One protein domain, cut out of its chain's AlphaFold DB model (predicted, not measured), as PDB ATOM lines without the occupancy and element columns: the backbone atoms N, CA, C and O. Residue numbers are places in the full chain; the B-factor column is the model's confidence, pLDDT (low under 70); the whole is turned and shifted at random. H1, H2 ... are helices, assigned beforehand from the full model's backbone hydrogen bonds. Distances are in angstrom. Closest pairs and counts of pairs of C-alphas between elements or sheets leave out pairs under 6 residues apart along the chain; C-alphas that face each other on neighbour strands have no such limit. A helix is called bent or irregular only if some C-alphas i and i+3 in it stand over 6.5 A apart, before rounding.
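This is residues 2 to 126 of the 309 residues of the protein "M23 family metallopeptidase" of Thauera phenolivorans (UniProt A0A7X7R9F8). At one end of the domain, the long helix H6 packs crosswise on H1 and H5, which also cross each other, while the short helices H2 and H3 lie toward the other end with H4 in between. Among the parts outside the named helices are two long stretches with no named element: residues 29 to 54, whose C-alphas lie 2 to 17 A from the mean of all C-alphas, and residues 69 to 93, which loop along one side, 9 to 21 A from that mean. The 125 printed residues hold six named helices, H1 to H6 in order, and no named strand; the class is all helix, though named helices hold 57 residues. The whole is compact, with a radius of gyration of the C-alphas of 14.0 A and spans of 40 by 32 by 29 A.

H6, residues 107 to 126, touches H1, residues 2 to 12, at a steep tilt of 60 degrees, opposite ways; the closest C-alphas, of Met 6 and Tyr 113, are 5.3 A apart. With residues 107 to 114 alone, H6 touches H5, residues 94 to 102, only just about perpendicular at 71 degrees, closest at the C-alphas of Gly 95 and Tyr 110, 4.7 A. H1 and H5 touch at a steep tilt of 53 degrees, the same way, the C-alphas of Ile 3 and Lys 94 being closest at 5.7 A. H4, residues 61 to 68, is close to H1 but not clearly touching, 7.3 A between the closest C-alphas, of Ala 4 and Phe 68. H3, residues 55 to 58, and H4 touch only at the corner, and only just, with 3 pairs of C-alphas within 8 A; the closest are Glu 57 and Tyr 63, 5.9 A. H2, residues 24 to 28, only just touches H3, also with 3 pairs, closest at the C-alphas of Ser 26 and Val 55, 6.4 A. Every O i to N i+4 pair is within hydrogen-bond range in H1, H4 and H5, against 10 of 16 in H6 and 0 of 1 in H2, where 1 of 2 O i to N i+3 pairs is; H3 is too short for an i+4 pair.

H1 begins at C-alpha 2, (-16.395, 21.513, -30.939), and is 15.2 A long; H5 is 12.5 A and H4 10.3 A. H6, 30.6 A long, ends at C-alpha 126, (-24.105, 20.775, -18.496); it has a kink of 44 degrees near residue 115 and is irregular, C-alphas 112 and 115 being 7.5 A apart.

The C-alphas of Pro 24 and Ser 91 are the two farthest apart, at 41.0 A. The printed part has no cut, and the links H1 to H2, H2 to H3 and H4 to H5 are long. Mean pLDDT of the printed part is 85.6; 17 residues are under 70, among them 104 to 113.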
ATOM      1  N   GLN A   2     -17.390  20.456 -31.214       88.62
ATOM      2  CA  GLN A   2     -16.395  21.513 -30.939       88.62
ATOM      3  C   GLN A   2     -15.682  22.031 -32.205       88.62
ATOM      4  O   GLN A   2     -15.584  23.234 -32.380       88.62
ATOM      5  N   ILE A   3     -15.281  21.145 -33.127       91.69
ATOM      6  CA  ILE A   3     -14.646  21.527 -34.406       91.69
ATOM      7  C   ILE A   3     -15.558  22.428 -35.261       91.69
ATOM      8  O   ILE A   3     -15.092  23.413 -35.816       91.69
ATOM      9  N   ALA A   4     -16.860  22.138 -35.322       92.88
ATOM     10  CA  ALA A   4     -17.817  22.975 -36.050       92.88
ATOM     11  C   ALA A   4     -18.031  24.331 -35.365       92.88
ATOM     12  O   ALA A   4     -18.176  25.338 -36.041       92.88
ATOM     13  N   LEU A   5     -18.004  24.377 -34.028       85.81
ATOM     14  CA  LEU A   5     -18.033  25.648 -33.298       85.81
ATOM     15  C   LEU A   5     -16.786  26.482 -33.598       85.81
ATOM     16  O   LEU A   5     -16.912  27.674 -33.834       85.81
ATOM     17  N   MET A   6     -15.603  25.862 -33.635       85.06
ATOM     18  CA  MET A   6     -14.360  26.541 -34.021       85.06
ATOM     19  C   MET A   6     -14.439  27.081 -35.453       85.06
ATOM     20  O   MET A   6     -14.077  28.232 -35.677       85.06
ATOM     21  N   ALA A   7     -14.939  26.279 -36.401       84.62
ATOM     22  CA  ALA A   7     -15.131  26.696 -37.787       84.62
ATOM     23  C   ALA A   7     -16.110  27.873 -37.883       84.62
ATOM     24  O   ALA A   7     -15.718  28.944 -38.319       84.62
ATOM     25  N   ALA A   8     -17.327  27.746 -37.354       84.81
ATOM     26  CA  ALA A   8     -18.316  28.819 -37.427       84.81
ATOM     27  C   ALA A   8     -17.899  30.096 -36.665       84.81
ATOM     28  O   ALA A   8     -18.200  31.200 -37.110       84.81
ATOM     29  N   LEU A   9     -17.161  29.982 -35.550       77.00
ATOM     30  CA  LEU A   9     -16.548  31.137 -34.876       77.00
ATOM     31  C   LEU A   9     -15.507  31.832 -35.761       77.00
ATOM     32  O   LEU A   9     -15.435  33.055 -35.772       77.00
ATOM     33  N   THR A  10     -14.716  31.055 -36.497       74.94
ATOM     34  CA  THR A  10     -13.668  31.582 -37.381       74.94
ATOM     35  C   THR A  10     -14.253  32.219 -38.636       74.94
ATOM     36  O   THR A  10     -13.813  33.296 -39.021       74.94
ATOM     37  N   GLU A  11     -15.237  31.566 -39.255       79.25
ATOM     38  CA  GLU A  11     -15.798  31.978 -40.543       79.25
ATOM     39  C   GLU A  11     -16.800  33.127 -40.404       79.25
ATOM     40  O   GLU A  11     -16.832  34.033 -41.232       79.25
ATOM     41  N   SER A  12     -17.626  33.121 -39.356       78.12
ATOM     42  CA  SER A  12     -18.740  34.071 -39.236       78.12
ATOM     43  C   SER A  12     -18.966  34.609 -37.831       78.12
ATOM     44  O   SER A  12     -19.997  35.235 -37.597       78.12
ATOM     45  N   THR A  13     -18.076  34.312 -36.877       80.12
ATOM     46  CA  THR A  13     -18.302  34.585 -35.448       80.12
ATOM     47  C   THR A  13     -19.646  34.036 -34.937       80.12
ATOM     48  O   THR A  13     -20.291  34.637 -34.083       80.12
ATOM     49  N   LEU A  14     -20.048  32.851 -35.435       82.38
ATOM     50  CA  LEU A  14     -21.336  32.175 -35.179       82.38
ATOM     51  C   LEU A  14     -22.577  32.912 -35.711       82.38
ATOM     52  O   LEU A  14     -23.682  32.675 -35.219       82.38
ATOM     53  N   ARG A  15     -22.429  33.772 -36.721       86.12
ATOM     54  CA  ARG A  15     -23.539  34.518 -37.325       86.12
ATOM     55  C   ARG A  15     -24.020  33.870 -38.611       86.12
ATOM     56  O   ARG A  15     -23.234  33.493 -39.477       86.12
ATOM     57  N   GLN A  16     -25.332  33.812 -38.795       93.88
ATOM     58  CA  GLN A  16     -25.920  33.379 -40.054       93.88
ATOM     59  C   GLN A  16     -25.916  34.537 -41.058       93.88
ATOM     60  O   GLN A  16     -26.852  35.331 -41.103       93.88
ATOM     61  N   LEU A  17     -24.850  34.673 -41.848       89.50
ATOM     62  CA  LEU A  17     -24.680  35.813 -42.756       89.50
ATOM     63  C   LEU A  17     -25.291  35.555 -44.142       89.50
ATOM     64  O   LEU A  17     -24.980  34.562 -44.798       89.50
ATOM     65  N   ALA A  18     -26.124  36.483 -44.610       93.88
ATOM     66  CA  ALA A  18     -26.530  36.580 -46.010       93.88
ATOM     67  C   ALA A  18     -25.398  37.180 -46.868       93.88
ATOM     68  O   ALA A  18     -24.420  37.693 -46.333       93.88
ATOM     69  N   ASN A  19     -25.543  37.161 -48.193       93.25
ATOM     70  CA  ASN A  19     -24.671  37.892 -49.115       93.25
ATOM     71  C   ASN A  19     -25.533  38.473 -50.236       93.25
ATOM     72  O   ASN A  19     -25.655  37.908 -51.320       93.25
ATOM     73  N   THR A  20     -26.183  39.603 -49.964       90.56
ATOM     74  CA  THR A  20     -27.125  40.226 -50.907       90.56
ATOM     75  C   THR A  20     -26.435  40.851 -52.119       90.56
ATOM     76  O   THR A  20     -27.116  41.241 -53.064       90.56
ATOM     77  N   GLY A  21     -25.104  40.988 -52.083       89.00
ATOM     78  CA  GLY A  21     -24.308  41.436 -53.222       89.00
ATOM     79  C   GLY A  21     -24.203  40.355 -54.296       89.00
ATOM     80  O   GLY A  21     -24.431  40.641 -55.470       89.00
ATOM     81  N   ALA A  22     -23.905  39.118 -53.891       91.75
ATOM     82  CA  ALA A  22     -23.831  37.968 -54.792       91.75
ATOM     83  C   ALA A  22     -25.202  37.311 -55.037       91.75
ATOM     84  O   ALA A  22     -25.520  36.950 -56.169       91.75
ATOM     85  N   TYR A  23     -26.023  37.201 -53.989       94.56
ATOM     86  CA  TYR A  23     -27.335  36.548 -53.988       94.56
ATOM     87  C   TYR A  23     -28.375  37.452 -53.320       94.56
ATOM     88  O   TYR A  23     -28.608  37.332 -52.113       94.56
ATOM     89  N   PRO A  24     -29.019  38.372 -54.055       94.50
ATOM     90  CA  PRO A  24     -30.023  39.272 -53.488       94.50
ATOM     91  C   PRO A  24     -31.131  38.550 -52.704       94.50
ATOM     92  O   PRO A  24     -31.603  39.061 -51.689       94.50
ATOM     93  N   GLU A  25     -31.510  37.341 -53.125       95.75
ATOM     94  CA  GLU A  25     -32.507  36.506 -52.455       95.75
ATOM     95  C   GLU A  25     -32.073  36.013 -51.067       95.75
ATOM     96  O   GLU A  25     -32.936  35.747 -50.230       95.75
ATOM     97  N   SER A  26     -30.768  35.935 -50.778       95.75
ATOM     98  CA  SER A  26     -30.256  35.476 -49.477       95.75
ATOM     99  C   SER A  26     -30.749  36.348 -48.314       95.75
ATOM    100  O   SER A  26     -31.051  35.833 -47.241       95.75
ATOM    101  N   GLY A  27     -30.948  37.651 -48.545       92.25
ATOM    102  CA  GLY A  27     -31.455  38.587 -47.536       92.25
ATOM    103  C   GLY A  27     -32.920  38.370 -47.143       92.25
ATOM    104  O   GLY A  27     -33.388  38.982 -46.187       92.25
ATOM    105  N   SER A  28     -33.652  37.517 -47.869       95.62
ATOM    106  CA  SER A  28     -35.041  37.161 -47.542       95.62
ATOM    107  C   SER A  28     -35.167  35.975 -46.578       95.62
ATOM    108  O   SER A  28     -36.249  35.743 -46.038       95.62
ATOM    109  N   TYR A  29     -34.076  35.247 -46.333       95.25
ATOM    110  CA  TYR A  29     -34.015  34.171 -45.343       95.25
ATOM    111  C   TYR A  29     -33.601  34.720 -43.967       95.25
ATOM    112  O   TYR A  29     -32.992  35.791 -43.906       95.25
ATOM    113  N   PRO A  30     -33.888  34.013 -42.855       93.94
ATOM    114  CA  PRO A  30     -33.387  34.391 -41.534       93.94
ATOM    115  C   PRO A  30     -31.862  34.554 -41.539       93.94
ATOM    116  O   PRO A  30     -31.138  33.647 -41.947       93.94
ATOM    117  N   ASN A  31     -31.387  35.725 -41.120       92.00
ATOM    118  CA  ASN A  31     -29.972  36.071 -41.115       92.00
ATOM    119  C   ASN A  31     -29.660  37.076 -40.002       92.00
ATOM    120  O   ASN A  31     -30.527  37.842 -39.582       92.00
ATOM    121  N   ASP A  32     -28.404  37.080 -39.575       76.12
ATOM    122  CA  ASP A  32     -27.862  37.956 -38.536       76.12
ATOM    123  C   ASP A  32     -27.083  39.136 -39.132       76.12
ATOM    124  O   ASP A  32     -26.424  39.886 -38.408       76.12
ATOM    125  N   GLY A  33     -27.094  39.293 -40.456       83.12
ATOM    126  CA  GLY A  33     -26.354  40.329 -41.161       83.12
ATOM    127  C   GLY A  33     -25.987  39.937 -42.586       83.12
ATOM    128  O   GLY A  33     -26.360  38.879 -43.087       83.12
ATOM    129  N   ASN A  34     -25.227  40.818 -43.229       77.56
ATOM    130  CA  ASN A  34     -24.786  40.661 -44.606       77.56
ATOM    131  C   ASN A  34     -23.257  40.593 -44.643       77.56
ATOM    132  O   ASN A  34     -22.591  41.552 -44.251       77.56
ATOM    133  N   GLY A  35     -22.720  39.461 -45.079       73.88
ATOM    134  CA  GLY A  35     -21.308  39.291 -45.384       73.88
ATOM    135  C   GLY A  35     -20.947  39.967 -46.706       73.88
ATOM    136  O   GLY A  35     -21.803  40.242 -47.549       73.88
ATOM    137  N   SER A  36     -19.661  40.248 -46.883       64.62
ATOM    138  CA  SER A  36     -19.131  40.901 -48.084       64.62
ATOM    139  C   SER A  36     -18.053  40.087 -48.795       64.62
ATOM    140  O   SER A  36     -17.500  40.567 -49.783       64.62
ATOM    141  N   ASP A  37     -17.724  38.893 -48.292       65.69
ATOM    142  CA  ASP A  37     -16.664  38.071 -48.866       65.69
ATOM    143  C   ASP A  37     -17.191  37.139 -49.966       65.69
ATOM    144  O   ASP A  37     -18.131  36.363 -49.764       65.69
ATOM    145  N   HIS A  38     -16.576  37.247 -51.147       76.19
ATOM    146  CA  HIS A  38     -16.911  36.506 -52.363       76.19
ATOM    147  C   HIS A  38     -18.433  36.338 -52.586       76.19
ATOM    148  O   HIS A  38     -19.144  37.304 -52.863       76.19
ATOM    149  N   ASP A  39     -18.910  35.096 -52.493       85.31
ATOM    150  CA  ASP A  39     -20.304  34.662 -52.586       85.31
ATOM    151  C   ASP A  39     -20.651  33.705 -51.428       85.31
ATOM    152  O   ASP A  39     -21.463  32.793 -51.565       85.31
ATOM    153  N   SER A  40     -19.978  33.863 -50.291       90.31
ATOM    154  CA  SER A  40     -20.139  32.986 -49.134       90.31
ATOM    155  C   SER A  40     -21.440  33.254 -48.377       90.31
ATOM    156  O   SER A  40     -21.913  34.389 -48.319       90.31
ATOM    157  N   LEU A  41     -22.022  32.201 -47.800       94.00
ATOM    158  CA  LEU A  41     -23.285  32.242 -47.068       94.00
ATOM    159  C   LEU A  41     -23.196  31.455 -45.756       94.00
ATOM    160  O   LEU A  41     -22.548  30.410 -45.671       94.00
ATOM    161  N   GLY A  42     -23.913  31.954 -44.758       93.81
ATOM    162  CA  GLY A  42     -24.221  31.267 -43.514       93.81
ATOM    163  C   GLY A  42     -23.072  31.128 -42.506       93.81
ATOM    164  O   GLY A  42     -22.018  31.746 -42.637       93.81
ATOM    165  N   LEU A  43     -23.299  30.327 -41.465       92.94
ATOM    166  CA  LEU A  43     -22.403  30.094 -40.325       92.94
ATOM    167  C   LEU A  43     -20.976  29.702 -40.720       92.94
ATOM    168  O   LEU A  43     -20.026  30.104 -40.052       92.94
ATOM    169  N   PHE A  44     -20.826  28.910 -41.775       93.75
ATOM    170  CA  PHE A  44     -19.525  28.401 -42.222       93.75
ATOM    171  C   PHE A  44     -18.986  29.148 -43.445       93.75
ATOM    172  O   PHE A  44     -17.991  28.731 -44.018       93.75
ATOM    173  N   GLN A  45     -19.655  30.223 -43.885       90.75
ATOM    174  CA  GLN A  45     -19.269  30.964 -45.093       90.75
ATOM    175  C   GLN A  45     -19.093  30.045 -46.322       90.75
ATOM    176  O   GLN A  45     -18.197  30.214 -47.149       90.75
ATOM    177  N   MET A  46     -19.997  29.074 -46.466       92.81
ATOM    178  CA  MET A  46     -19.990  28.104 -47.558       92.81
ATOM    179  C   MET A  46     -20.454  28.743 -48.866       92.81
ATOM    180  O   MET A  46     -21.302  29.635 -48.888       92.81
ATOM    181  N   ARG A  47     -19.927  28.251 -49.989       92.44
ATOM    182  CA  ARG A  47     -20.153  28.849 -51.312       92.44
ATOM    183  C   ARG A  47     -21.012  27.956 -52.192       92.44
ATOM    184  O   ARG A  47     -20.637  26.816 -52.482       92.44
ATOM    185  N   SER A  48     -22.122  28.504 -52.689       91.88
ATOM    186  CA  SER A  48     -23.028  27.773 -53.584       91.88
ATOM    187  C   SER A  48     -22.332  27.390 -54.895       91.88
ATOM    188  O   SER A  48     -22.413  26.239 -55.325       91.88
ATOM    189  N   GLN A  49     -21.532  28.300 -55.470       90.38
ATOM    190  CA  GLN A  49     -20.741  28.033 -56.683       90.38
ATOM    191  C   GLN A  49     -19.707  26.913 -56.504       90.38
ATOM    192  O   GLN A  49     -19.290  26.295 -57.481       90.38
ATOM    193  N   SER A  50     -19.283  26.642 -55.267       89.50
ATOM    194  CA  SER A  50     -18.347  25.558 -54.948       89.50
ATOM    195  C   SER A  50     -19.044  24.218 -54.691       89.50
ATOM    196  O   SER A  50     -18.367  23.248 -54.368       89.50
ATOM    197  N   GLY A  51     -20.369  24.141 -54.854       92.81
ATOM    198  CA  GLY A  51     -21.140  22.901 -54.743       92.81
ATOM    199  C   GLY A  51     -21.609  22.559 -53.329       92.81
ATOM    200  O   GLY A  51     -22.111  21.461 -53.123       92.81
ATOM    201  N   TRP A  52     -21.476  23.469 -52.356       94.62
ATOM    202  CA  TRP A  52     -21.883  23.206 -50.968       94.62
ATOM    203  C   TRP A  52     -23.404  23.103 -50.765       94.62
ATOM    204  O   TRP A  52     -23.847  22.560 -49.754       94.62
ATOM    205  N   GLY A  53     -24.198  23.623 -51.700       96.00
ATOM    206  CA  GLY A  53     -25.659  23.644 -51.645       96.00
ATOM    207  C   GLY A  53     -26.231  24.836 -52.411       96.00
ATOM    208  O   GLY A  53     -25.494  25.705 -52.886       96.00
ATOM    209  N   SER A  54     -27.550  24.890 -52.545       97.38
ATOM    210  CA  SER A  54     -28.273  26.071 -53.031       97.38
ATOM    211  C   SER A  54     -28.263  27.208 -52.002       97.38
ATOM    212  O   SER A  54     -28.016  26.986 -50.821       97.38
ATOM    213  N   VAL A  55     -28.592  28.435 -52.419       96.88
ATOM    214  CA  VAL A  55     -28.711  29.583 -51.495       96.88
ATOM    215  C   VAL A  55     -29.692  29.290 -50.356       96.88
ATOM    216  O   VAL A  55     -29.391  29.586 -49.207       96.88
ATOM    217  N   ALA A  56     -30.837  28.666 -50.651       97.75
ATOM    218  CA  ALA A  56     -31.830  28.313 -49.637       97.75
ATOM    219  C   ALA A  56     -31.271  27.329 -48.597       97.75
ATOM    220  O   ALA A  56     -31.499  27.495 -47.404       97.75
ATOM    221  N   GLU A  57     -30.514  26.332 -49.055       98.06
ATOM    222  CA  GLU A  57     -29.863  25.341 -48.196       98.06
ATOM    223  C   GLU A  57     -28.732  25.964 -47.366       98.06
ATOM    224  O   GLU A  57     -28.616  25.694 -46.177       98.06
ATOM    225  N   LEU A  58     -27.928  26.857 -47.946       96.94
ATOM    226  CA  LEU A  58     -26.858  27.542 -47.212       96.94
ATOM    227  C   LEU A  58     -27.390  28.606 -46.241       96.94
ATOM    228  O   LEU A  58     -26.734  28.920 -45.250       96.94
ATOM    229  N   MET A  59     -28.606  29.106 -46.458       97.31
ATOM    230  CA  MET A  59     -29.311  29.949 -45.492       97.31
ATOM    231  C   MET A  59     -30.045  29.153 -44.396       97.31
ATOM    232  O   MET A  59     -30.613  29.769 -43.493       97.31
ATOM    233  N   ASP A  60     -29.968  27.819 -44.397       97.38
ATOM    234  CA  ASP A  60     -30.465  26.945 -43.331       97.38
ATOM    235  C   ASP A  60     -29.299  26.441 -42.442       97.38
ATOM    236  O   ASP A  60     -28.446  25.668 -42.899       97.38
ATOM    237  N   PRO A  61     -29.230  26.842 -41.157       94.25
ATOM    238  CA  PRO A  61     -28.215  26.354 -40.219       94.25
ATOM    239  C   PRO A  61     -28.191  24.828 -40.045       94.25
ATOM    240  O   PRO A  61     -27.128  24.253 -39.800       94.25
ATOM    241  N   GLU A  62     -29.336  24.146 -40.168       95.94
ATOM    242  CA  GLU A  62     -29.406  22.693 -40.004       95.94
ATOM    243  C   GLU A  62     -28.776  21.972 -41.199       95.94
ATOM    244  O   GLU A  62     -27.995  21.028 -41.021       95.94
ATOM    245  N   TYR A  63     -29.076  22.428 -42.417       97.50
ATOM    246  CA  TYR A  63     -28.426  21.927 -43.625       97.50
ATOM    247  C   TYR A  63     -26.914  22.151 -43.562       97.50
ATOM    248  O   TYR A  63     -26.146  21.210 -43.760       97.50
ATOM    249  N   GLN A  64     -26.481  23.363 -43.218       96.75
ATOM    250  CA  GLN A  64     -25.066  23.707 -43.091       96.75
ATOM    251  C   GLN A  64     -24.322  22.795 -42.111       96.75
ATOM    252  O   GLN A  64     -23.250  22.289 -42.431       96.75
ATOM    253  N   ALA A  65     -24.903  22.515 -40.942       95.69
ATOM    254  CA  ALA A  65     -24.308  21.581 -39.992       95.69
ATOM    255  C   ALA A  65     -24.198  20.160 -40.579       95.69
ATOM    256  O   ALA A  65     -23.166  19.503 -40.423       95.69
ATOM    257  N   LYS A  66     -25.231  19.682 -41.288       96.88
ATOM    258  CA  LYS A  66     -25.203  18.376 -41.975       96.88
ATOM    259  C   LYS A  66     -24.148  18.331 -43.081       96.88
ATOM    260  O   LYS A  66     -23.491  17.304 -43.231       96.88
ATOM    261  N   ALA A  67     -23.983  19.418 -43.830       96.44
ATOM    262  CA  ALA A  67     -22.967  19.559 -44.865       96.44
ATOM    263  C   ALA A  67     -21.554  19.579 -44.263       96.44
ATOM    264  O   ALA A  67     -20.711  18.789 -44.679       96.44
ATOM    265  N   PHE A  68     -21.324  20.383 -43.220       96.75
ATOM    266  CA  PHE A  68     -20.043  20.470 -42.513       96.75
ATOM    267  C   PHE A  68     -19.607  19.115 -41.947       96.75
ATOM    268  O   PHE A  68     -18.467  18.695 -42.127       96.75
ATOM    269  N   PHE A  69     -20.511  18.384 -41.285       96.94
ATOM    270  CA  PHE A  69     -20.214  17.044 -40.767       96.94
ATOM    271  C   PHE A  69     -20.262  15.943 -41.831       96.94
ATOM    272  O   PHE A  69     -20.005  14.793 -41.485       96.94
ATOM    273  N   GLY A  70     -20.603  16.262 -43.081       93.00
ATOM    274  CA  GLY A  70     -20.858  15.307 -44.156       93.00
ATOM    275  C   GLY A  70     -19.845  14.160 -44.232       93.00
ATOM    276  O   GLY A  70     -18.652  14.324 -43.979       93.00
ATOM    277  N   GLY A  71     -20.368  12.976 -44.527       92.00
ATOM    278  CA  GLY A  71     -19.619  11.745 -44.761       92.00
ATOM    279  C   GLY A  71     -20.194  11.022 -45.986       92.00
ATOM    280  O   GLY A  71     -20.956  11.628 -46.740       92.00
ATOM    281  N   PRO A  72     -20.024   9.694 -46.111       91.12
ATOM    282  CA  PRO A  72     -20.621   8.895 -47.191       91.12
ATOM    283  C   PRO A  72     -22.148   9.001 -47.353       91.12
ATOM    284  O   PRO A  72     -22.695   8.603 -48.377       91.12
ATOM    285  N   THR A  73     -22.847   9.508 -46.335       91.56
ATOM    286  CA  THR A  73     -24.299   9.745 -46.327       91.56
ATOM    287  C   THR A  73     -24.662  11.229 -46.195       91.56
ATOM    288  O   THR A  73     -25.810  11.551 -45.891       91.56
ATOM    289  N   GLY A  74     -23.684  12.130 -46.314       92.88
ATOM    290  CA  GLY A  74     -23.872  13.574 -46.213       92.88
ATOM    291  C   GLY A  74     -24.519  14.164 -47.471       92.88
ATOM    292  O   GLY A  74     -24.469  13.540 -48.532       92.88
ATOM    293  N   PRO A  75     -25.100  15.373 -47.374       95.69
ATOM    294  CA  PRO A  75     -25.818  15.997 -48.490       95.69
ATOM    295  C   PRO A  75     -24.915  16.298 -49.696       95.69
ATOM    296  O   PRO A  75     -25.388  16.280 -50.827       95.69
ATOM    297  N   ASN A  76     -23.614  16.490 -49.458       94.75
ATOM    298  CA  ASN A  76     -22.642  16.888 -50.476       94.75
ATOM    299  C   ASN A  76     -21.720  15.747 -50.924       94.75
ATOM    300  O   ASN A  76     -20.729  15.991 -51.603       94.75
ATOM    301  N   TYR A  77     -21.993  14.492 -50.550       91.12
ATOM    302  CA  TYR A  77     -21.108  13.389 -50.925       91.12
ATOM    303  C   TYR A  77     -21.039  13.203 -52.458       91.12
ATOM    304  O   TYR A  77     -22.082  13.174 -53.115       91.12
ATOM    305  N   PRO A  78     -19.846  12.986 -53.052       89.19
ATOM    306  CA  PRO A  78     -18.523  12.922 -52.416       89.19
ATOM    307  C   PRO A  78     -17.780  14.268 -52.358       89.19
ATOM    308  O   PRO A  78     -16.638  14.312 -51.898       89.19
ATOM    309  N   SER A  79     -18.355  15.343 -52.901       90.31
ATOM    310  CA  SER A  79     -17.720  16.656 -52.975       90.31
ATOM    311  C   SER A  79     -18.756  17.793 -53.031       90.31
ATOM    312  O   SER A  79     -19.664  17.707 -53.861       90.31
ATOM    313  N   PRO A  80     -18.585  18.880 -52.250       93.44
ATOM    314  CA  PRO A  80     -17.538  19.103 -51.247       93.44
ATOM    315  C   PRO A  80     -17.561  18.091 -50.099       93.44
ATOM    316  O   PRO A  80     -18.618  17.625 -49.684       93.44
ATOM    317  N   ARG A  81     -16.371  17.720 -49.618       94.06
ATOM    318  CA  ARG A  81     -16.229  16.742 -48.534       94.06
ATOM    319  C   ARG A  81     -16.627  17.382 -47.206       94.06
ATOM    320  O   ARG A  81     -16.237  18.518 -46.944       94.06
ATOM    321  N   GLY A  82     -17.332  16.641 -46.361       95.12
ATOM    322  CA  GLY A  82     -17.521  17.045 -44.971       95.12
ATOM    323  C   GLY A  82     -16.438  16.469 -44.059       95.12
ATOM    324  O   GLY A  82     -15.527  15.757 -44.489       95.12
ATOM    325  N   LEU A  83     -16.543  16.758 -42.765       95.56
ATOM    326  CA  LEU A  83     -15.607  16.300 -41.741       95.56
ATOM    327  C   LEU A  83     -15.448  14.775 -41.729       95.56
ATOM    328  O   LEU A  83     -14.333  14.272 -41.601       95.56
ATOM    329  N   LEU A  84     -16.550  14.029 -41.852       95.81
ATOM    330  CA  LEU A  84     -16.536  12.569 -41.738       95.81
ATOM    331  C   LEU A  84     -15.968  11.870 -42.982       95.81
ATOM    332  O   LEU A  84     -15.644  10.686 -42.902       95.81
ATOM    333  N   ASP A  85     -15.804  12.587 -44.093       93.75
ATOM    334  CA  ASP A  85     -15.112  12.098 -45.289       93.75
ATOM    335  C   ASP A  85     -13.576  12.163 -45.160       93.75
ATOM    336  O   ASP A  85     -12.870  11.578 -45.983       93.75
ATOM    337  N   ILE A  86     -13.036  12.859 -44.149       92.69
ATOM    338  CA  ILE A  86     -11.589  13.048 -43.962       92.69
ATOM    339  C   ILE A  86     -10.969  11.797 -43.310       92.69
ATOM    340  O   ILE A  86     -11.273  11.484 -42.156       92.69
ATOM    341  N   PRO A  87     -10.057  11.070 -43.983       92.62
ATOM    342  CA  PRO A  87      -9.435   9.888 -43.396       92.62
ATOM    343  C   PRO A  87      -8.596  10.236 -42.162       92.62
ATOM    344  O   PRO A  87      -7.719  11.089 -42.222       92.62
ATOM    345  N   GLY A  88      -8.831   9.539 -41.047       92.00
ATOM    346  CA  GLY A  88      -8.029   9.696 -39.829       92.00
ATOM    347  C   GLY A  88      -8.291  10.979 -39.033       92.00
ATOM    348  O   GLY A  88      -7.514  11.278 -38.122       92.00
ATOM    349  N   TRP A  89      -9.383  11.703 -39.312       92.69
ATOM    350  CA  TRP A  89      -9.725  12.965 -38.638       92.69
ATOM    351  C   TRP A  89      -9.731  12.867 -37.105       92.69
ATOM    352  O   TRP A  89      -9.423  13.838 -36.425       92.69
ATOM    353  N   GLN A  90     -10.021  11.690 -36.538       92.06
ATOM    354  CA  GLN A  90     -10.027  11.461 -35.089       92.06
ATOM    355  C   GLN A  90      -8.644  11.618 -34.437       92.06
ATOM    356  O   GLN A  90      -8.560  11.804 -33.227       92.06
ATOM    357  N   SER A  91      -7.573  11.489 -35.223       89.88
ATOM    358  CA  SER A  91      -6.182  11.618 -34.769       89.88
ATOM    359  C   SER A  91      -5.534  12.958 -35.125       89.88
ATOM    360  O   SER A  91      -4.400  13.203 -34.722       89.88
ATOM    361  N   MET A  92      -6.241  13.813 -35.866       87.38
ATOM    362  CA  MET A  92      -5.771  15.135 -36.287       87.38
ATOM    363  C   MET A  92      -6.060  16.200 -35.220       87.38
ATOM    364  O   MET A  92      -6.940  16.030 -34.368       87.38
ATOM    365  N   GLY A  93      -5.348  17.329 -35.282       85.88
ATOM    366  CA  GLY A  93      -5.667  18.494 -34.451       85.88
ATOM    367  C   GLY A  93      -7.034  19.090 -34.815       85.88
ATOM    368  O   GLY A  93      -7.431  19.077 -35.976       85.88
ATOM    369  N   LYS A  94      -7.779  19.650 -33.852       85.31
ATOM    370  CA  LYS A  94      -9.143  20.157 -34.119       85.31
ATOM    371  C   LYS A  94      -9.174  21.271 -35.169       85.31
ATOM    372  O   LYS A  94     -10.030  21.232 -36.051       85.31
ATOM    373  N   GLY A  95      -8.245  22.229 -35.103       78.06
ATOM    374  CA  GLY A  95      -8.133  23.273 -36.124       78.06
ATOM    375  C   GLY A  95      -7.649  22.746 -37.473       78.06
ATOM    376  O   GLY A  95      -8.104  23.222 -38.505       78.06
ATOM    377  N   GLU A  96      -6.819  21.700 -37.481       83.06
ATOM    378  CA  GLU A  96      -6.396  21.012 -38.707       83.06
ATOM    379  C   GLU A  96      -7.588  20.341 -39.408       83.06
ATOM    380  O   GLU A  96      -7.728  20.434 -40.626       83.06
ATOM    381  N   VAL A  97      -8.493  19.720 -38.642       86.94
ATOM    382  CA  VAL A  97      -9.739  19.155 -39.181       86.94
ATOM    383  C   VAL A  97     -10.668  20.255 -39.696       86.94
ATOM    384  O   VAL A  97     -11.206  20.102 -40.788       86.94
ATOM    385  N   ALA A  98     -10.841  21.359 -38.957       84.50
ATOM    386  CA  ALA A  98     -11.655  22.495 -39.408       84.50
ATOM    387  C   ALA A  98     -11.133  23.061 -40.739       84.50
ATOM    388  O   ALA A  98     -11.878  23.139 -41.714       84.50
ATOM    389  N   GLN A  99      -9.827  23.318 -40.823       83.06
ATOM    390  CA  GLN A  99      -9.160  23.733 -42.054       83.06
ATOM    391  C   GLN A  99      -9.334  22.715 -43.189       83.06
ATOM    392  O   GLN A  99      -9.484  23.094 -44.346       83.06
ATOM    393  N   ALA A 100      -9.277  21.417 -42.899       86.44
ATOM    394  CA  ALA A 100      -9.412  20.388 -43.924       86.44
ATOM    395  C   ALA A 100     -10.834  20.300 -44.513       86.44
ATOM    396  O   ALA A 100     -10.973  19.809 -45.640       86.44
ATOM    397  N   VAL A 101     -11.854  20.772 -43.786       88.62
ATOM    398  CA  VAL A 101     -13.235  20.920 -44.275       88.62
ATOM    399  C   VAL A 101     -13.394  22.222 -45.058       88.62
ATOM    400  O   VAL A 101     -13.795  22.175 -46.217       88.62
ATOM    401  N   GLU A 102     -13.026  23.358 -44.460       84.56
ATOM    402  CA  GLU A 102     -13.277  24.690 -45.035       84.56
ATOM    403  C   GLU A 102     -12.316  25.052 -46.173       84.56
ATOM    404  O   GLU A 102     -12.662  25.790 -47.094       84.56
ATOM    405  N   VAL A 103     -11.100  24.500 -46.152       77.62
ATOM    406  CA  VAL A 103     -10.037  24.794 -47.125       77.62
ATOM    407  C   VAL A 103      -9.766  26.306 -47.205       77.62
ATOM    408  O   VAL A 103      -9.612  26.883 -48.281       77.62
ATOM    409  N   SER A 104      -9.693  26.956 -46.042       63.94
ATOM    410  CA  SER A 104      -9.409  28.389 -45.928       63.94
ATOM    411  C   SER A 104      -7.963  28.725 -46.315       63.94
ATOM    412  O   SER A 104      -7.065  27.880 -46.293       63.94
ATOM    413  N   ALA A 105      -7.706  29.987 -46.659       53.16
ATOM    414  CA  ALA A 105      -6.359  30.485 -46.943       53.16
ATOM    415  C   ALA A 105      -5.484  30.626 -45.678       53.16
ATOM    416  O   ALA A 105      -4.279  30.857 -45.793       53.16
ATOM    417  N   TYR A 106      -6.069  30.491 -44.480       50.53
ATOM    418  CA  TYR A 106      -5.414  30.780 -43.201       50.53
ATOM    419  C   TYR A 106      -5.601  29.640 -42.180       50.53
ATOM    420  O   TYR A 106      -6.402  29.761 -41.251       50.53
ATOM    421  N   PRO A 107      -4.831  28.546 -42.309       53.62
ATOM    422  CA  PRO A 107      -5.066  27.290 -41.592       53.62
ATOM    423  C   PRO A 107      -4.969  27.386 -40.064       53.62
ATOM    424  O   PRO A 107      -5.635  26.632 -39.357       53.62
ATOM    425  N   ASP A 108      -4.186  28.328 -39.537       54.16
ATOM    426  CA  ASP A 108      -3.930  28.424 -38.097       54.16
ATOM    427  C   ASP A 108      -5.046  29.140 -37.315       54.16
ATOM    428  O   ASP A 108      -5.075  29.072 -36.085       54.16
ATOM    429  N   ARG A 109      -5.993  29.807 -37.997       60.03
ATOM    430  CA  ARG A 109      -7.008  30.656 -37.342       60.03
ATOM    431  C   ARG A 109      -7.989  29.873 -36.473       60.03
ATOM    432  O   ARG A 109      -8.400  30.378 -35.431       60.03
ATOM    433  N   TYR A 110      -8.311  28.634 -36.841       63.00
ATOM    434  CA  TYR A 110      -9.285  27.824 -36.104       63.00
ATOM    435  C   TYR A 110      -8.828  27.485 -34.682       63.00
ATOM    436  O   TYR A 110      -9.658  27.395 -33.778       63.00
ATOM    437  N   ASN A 111      -7.517  27.331 -34.462       67.69
ATOM    438  CA  ASN A 111      -6.970  26.988 -33.146       67.69
ATOM    439  C   ASN A 111      -7.203  28.101 -32.110       67.69
ATOM    440  O   ASN A 111      -7.345  27.807 -30.925       67.69
ATOM    441  N   ASN A 112      -7.324  29.360 -32.548       58.66
ATOM    442  CA  ASN A 112      -7.573  30.501 -31.661       58.66
ATOM    443  C   ASN A 112      -8.913  30.381 -30.916       58.66
ATOM    444  O   ASN A 112      -9.049  30.868 -29.797       58.66
ATOM    445  N   TYR A 113      -9.892  29.700 -31.520       69.69
ATOM    446  CA  TYR A 113     -11.241  29.564 -30.977       69.69
ATOM    447  C   TYR A 113     -11.485  28.250 -30.231       69.69
ATOM    448  O   TYR A 113     -12.596  28.025 -29.745       69.69
ATOM    449  N   GLU A 114     -10.478  27.383 -30.088       75.38
ATOM    450  CA  GLU A 114     -10.639  26.114 -29.369       75.38
ATOM    451  C   GLU A 114     -11.148  26.291 -27.921       75.38
ATOM    452  O   GLU A 114     -12.129  25.615 -27.575       75.38
ATOM    453  N   PRO A 115     -10.596  27.215 -27.100       58.47
ATOM    454  CA  PRO A 115     -11.063  27.424 -25.724       58.47
ATOM    455  C   PRO A 115     -12.493  27.984 -25.653       58.47
ATOM    456  O   PRO A 115     -13.281  27.630 -24.768       58.47
ATOM    457  N   VAL A 116     -12.863  28.837 -26.612       57.97
ATOM    458  CA  VAL A 116     -14.208  29.430 -26.701       57.97
ATOM    459  C   VAL A 116     -15.230  28.357 -27.070       57.97
ATOM    460  O   VAL A 116     -16.254  28.205 -26.402       57.97
ATOM    461  N   ALA A 117     -14.923  27.542 -28.081       72.75
ATOM    462  CA  ALA A 117     -15.762  26.430 -28.503       72.75
ATOM    463  C   ALA A 117     -15.965  25.393 -27.384       72.75
ATOM    464  O   ALA A 117     -17.067  24.859 -27.228       72.75
ATOM    465  N   GLU A 118     -14.929  25.118 -26.581       78.12
ATOM    466  CA  GLU A 118     -15.038  24.251 -25.403       78.12
ATOM    467  C   GLU A 118     -16.000  24.824 -24.360       78.12
ATOM    468  O   GLU A 118     -16.851  24.102 -23.830       78.12
ATOM    469  N   THR A 119     -15.907  26.127 -24.099       68.06
ATOM    470  CA  THR A 119     -16.757  26.829 -23.131       68.06
ATOM    471  C   THR A 119     -18.226  26.800 -23.552       68.06
ATOM    472  O   THR A 119     -19.095  26.458 -22.742       68.06
ATOM    473  N   ILE A 120     -18.514  27.079 -24.827       69.12
ATOM    474  CA  ILE A 120     -19.872  27.017 -25.388       69.12
ATOM    475  C   ILE A 120     -20.438  25.603 -25.247       69.12
ATOM    476  O   ILE A 120     -21.516  25.413 -24.680       69.12
ATOM    477  N   LEU A 121     -19.691  24.594 -25.707       83.12
ATOM    478  CA  LEU A 121     -20.133  23.203 -25.655       83.12
ATOM    479  C   LEU A 121     -20.406  22.758 -24.215       83.12
ATOM    480  O   LEU A 121     -21.424  22.126 -23.934       83.12
ATOM    481  N   THR A 122     -19.516  23.121 -23.299       74.62
ATOM    482  CA  THR A 122     -19.632  22.800 -21.879       74.62
ATOM    483  C   THR A 122     -20.870  23.434 -21.246       74.62
ATOM    484  O   THR A 122     -21.595  22.768 -20.506       74.62
ATOM    485  N   THR A 123     -21.143  24.700 -21.560       73.75
ATOM    486  CA  THR A 123     -22.300  25.437 -21.032       73.75
ATOM    487  C   THR A 123     -23.612  24.823 -21.516       73.75
ATOM    488  O   THR A 123     -24.516  24.575 -20.717       73.75
ATOM    489  N   LEU A 124     -23.695  24.495 -22.807       79.31
ATOM    490  CA  LEU A 124     -24.896  23.918 -23.416       79.31
ATOM    491  C   LEU A 124     -25.164  22.475 -22.966       79.31
ATOM    492  O   LEU A 124     -26.318  22.067 -22.872       79.31
ATOM    493  N   THR A 125     -24.119  21.697 -22.675       80.19
ATOM    494  CA  THR A 125     -24.259  20.274 -22.311       80.19
ATOM    495  C   THR A 125     -24.426  20.028 -20.818       80.19
ATOM    496  O   THR A 125     -25.033  19.026 -20.443       80.19
ATOM    497  N   ARG A 126     -23.925  20.917 -19.950       69.62
ATOM    498  CA  ARG A 126     -24.105  20.775 -18.496       69.62
ATOM    499  C   ARG A 126     -25.447  21.299 -17.989       69.62
ATOM    500  O   ARG A 126     -25.844  20.885 -16.907       69.62
TER     501      ARG A 126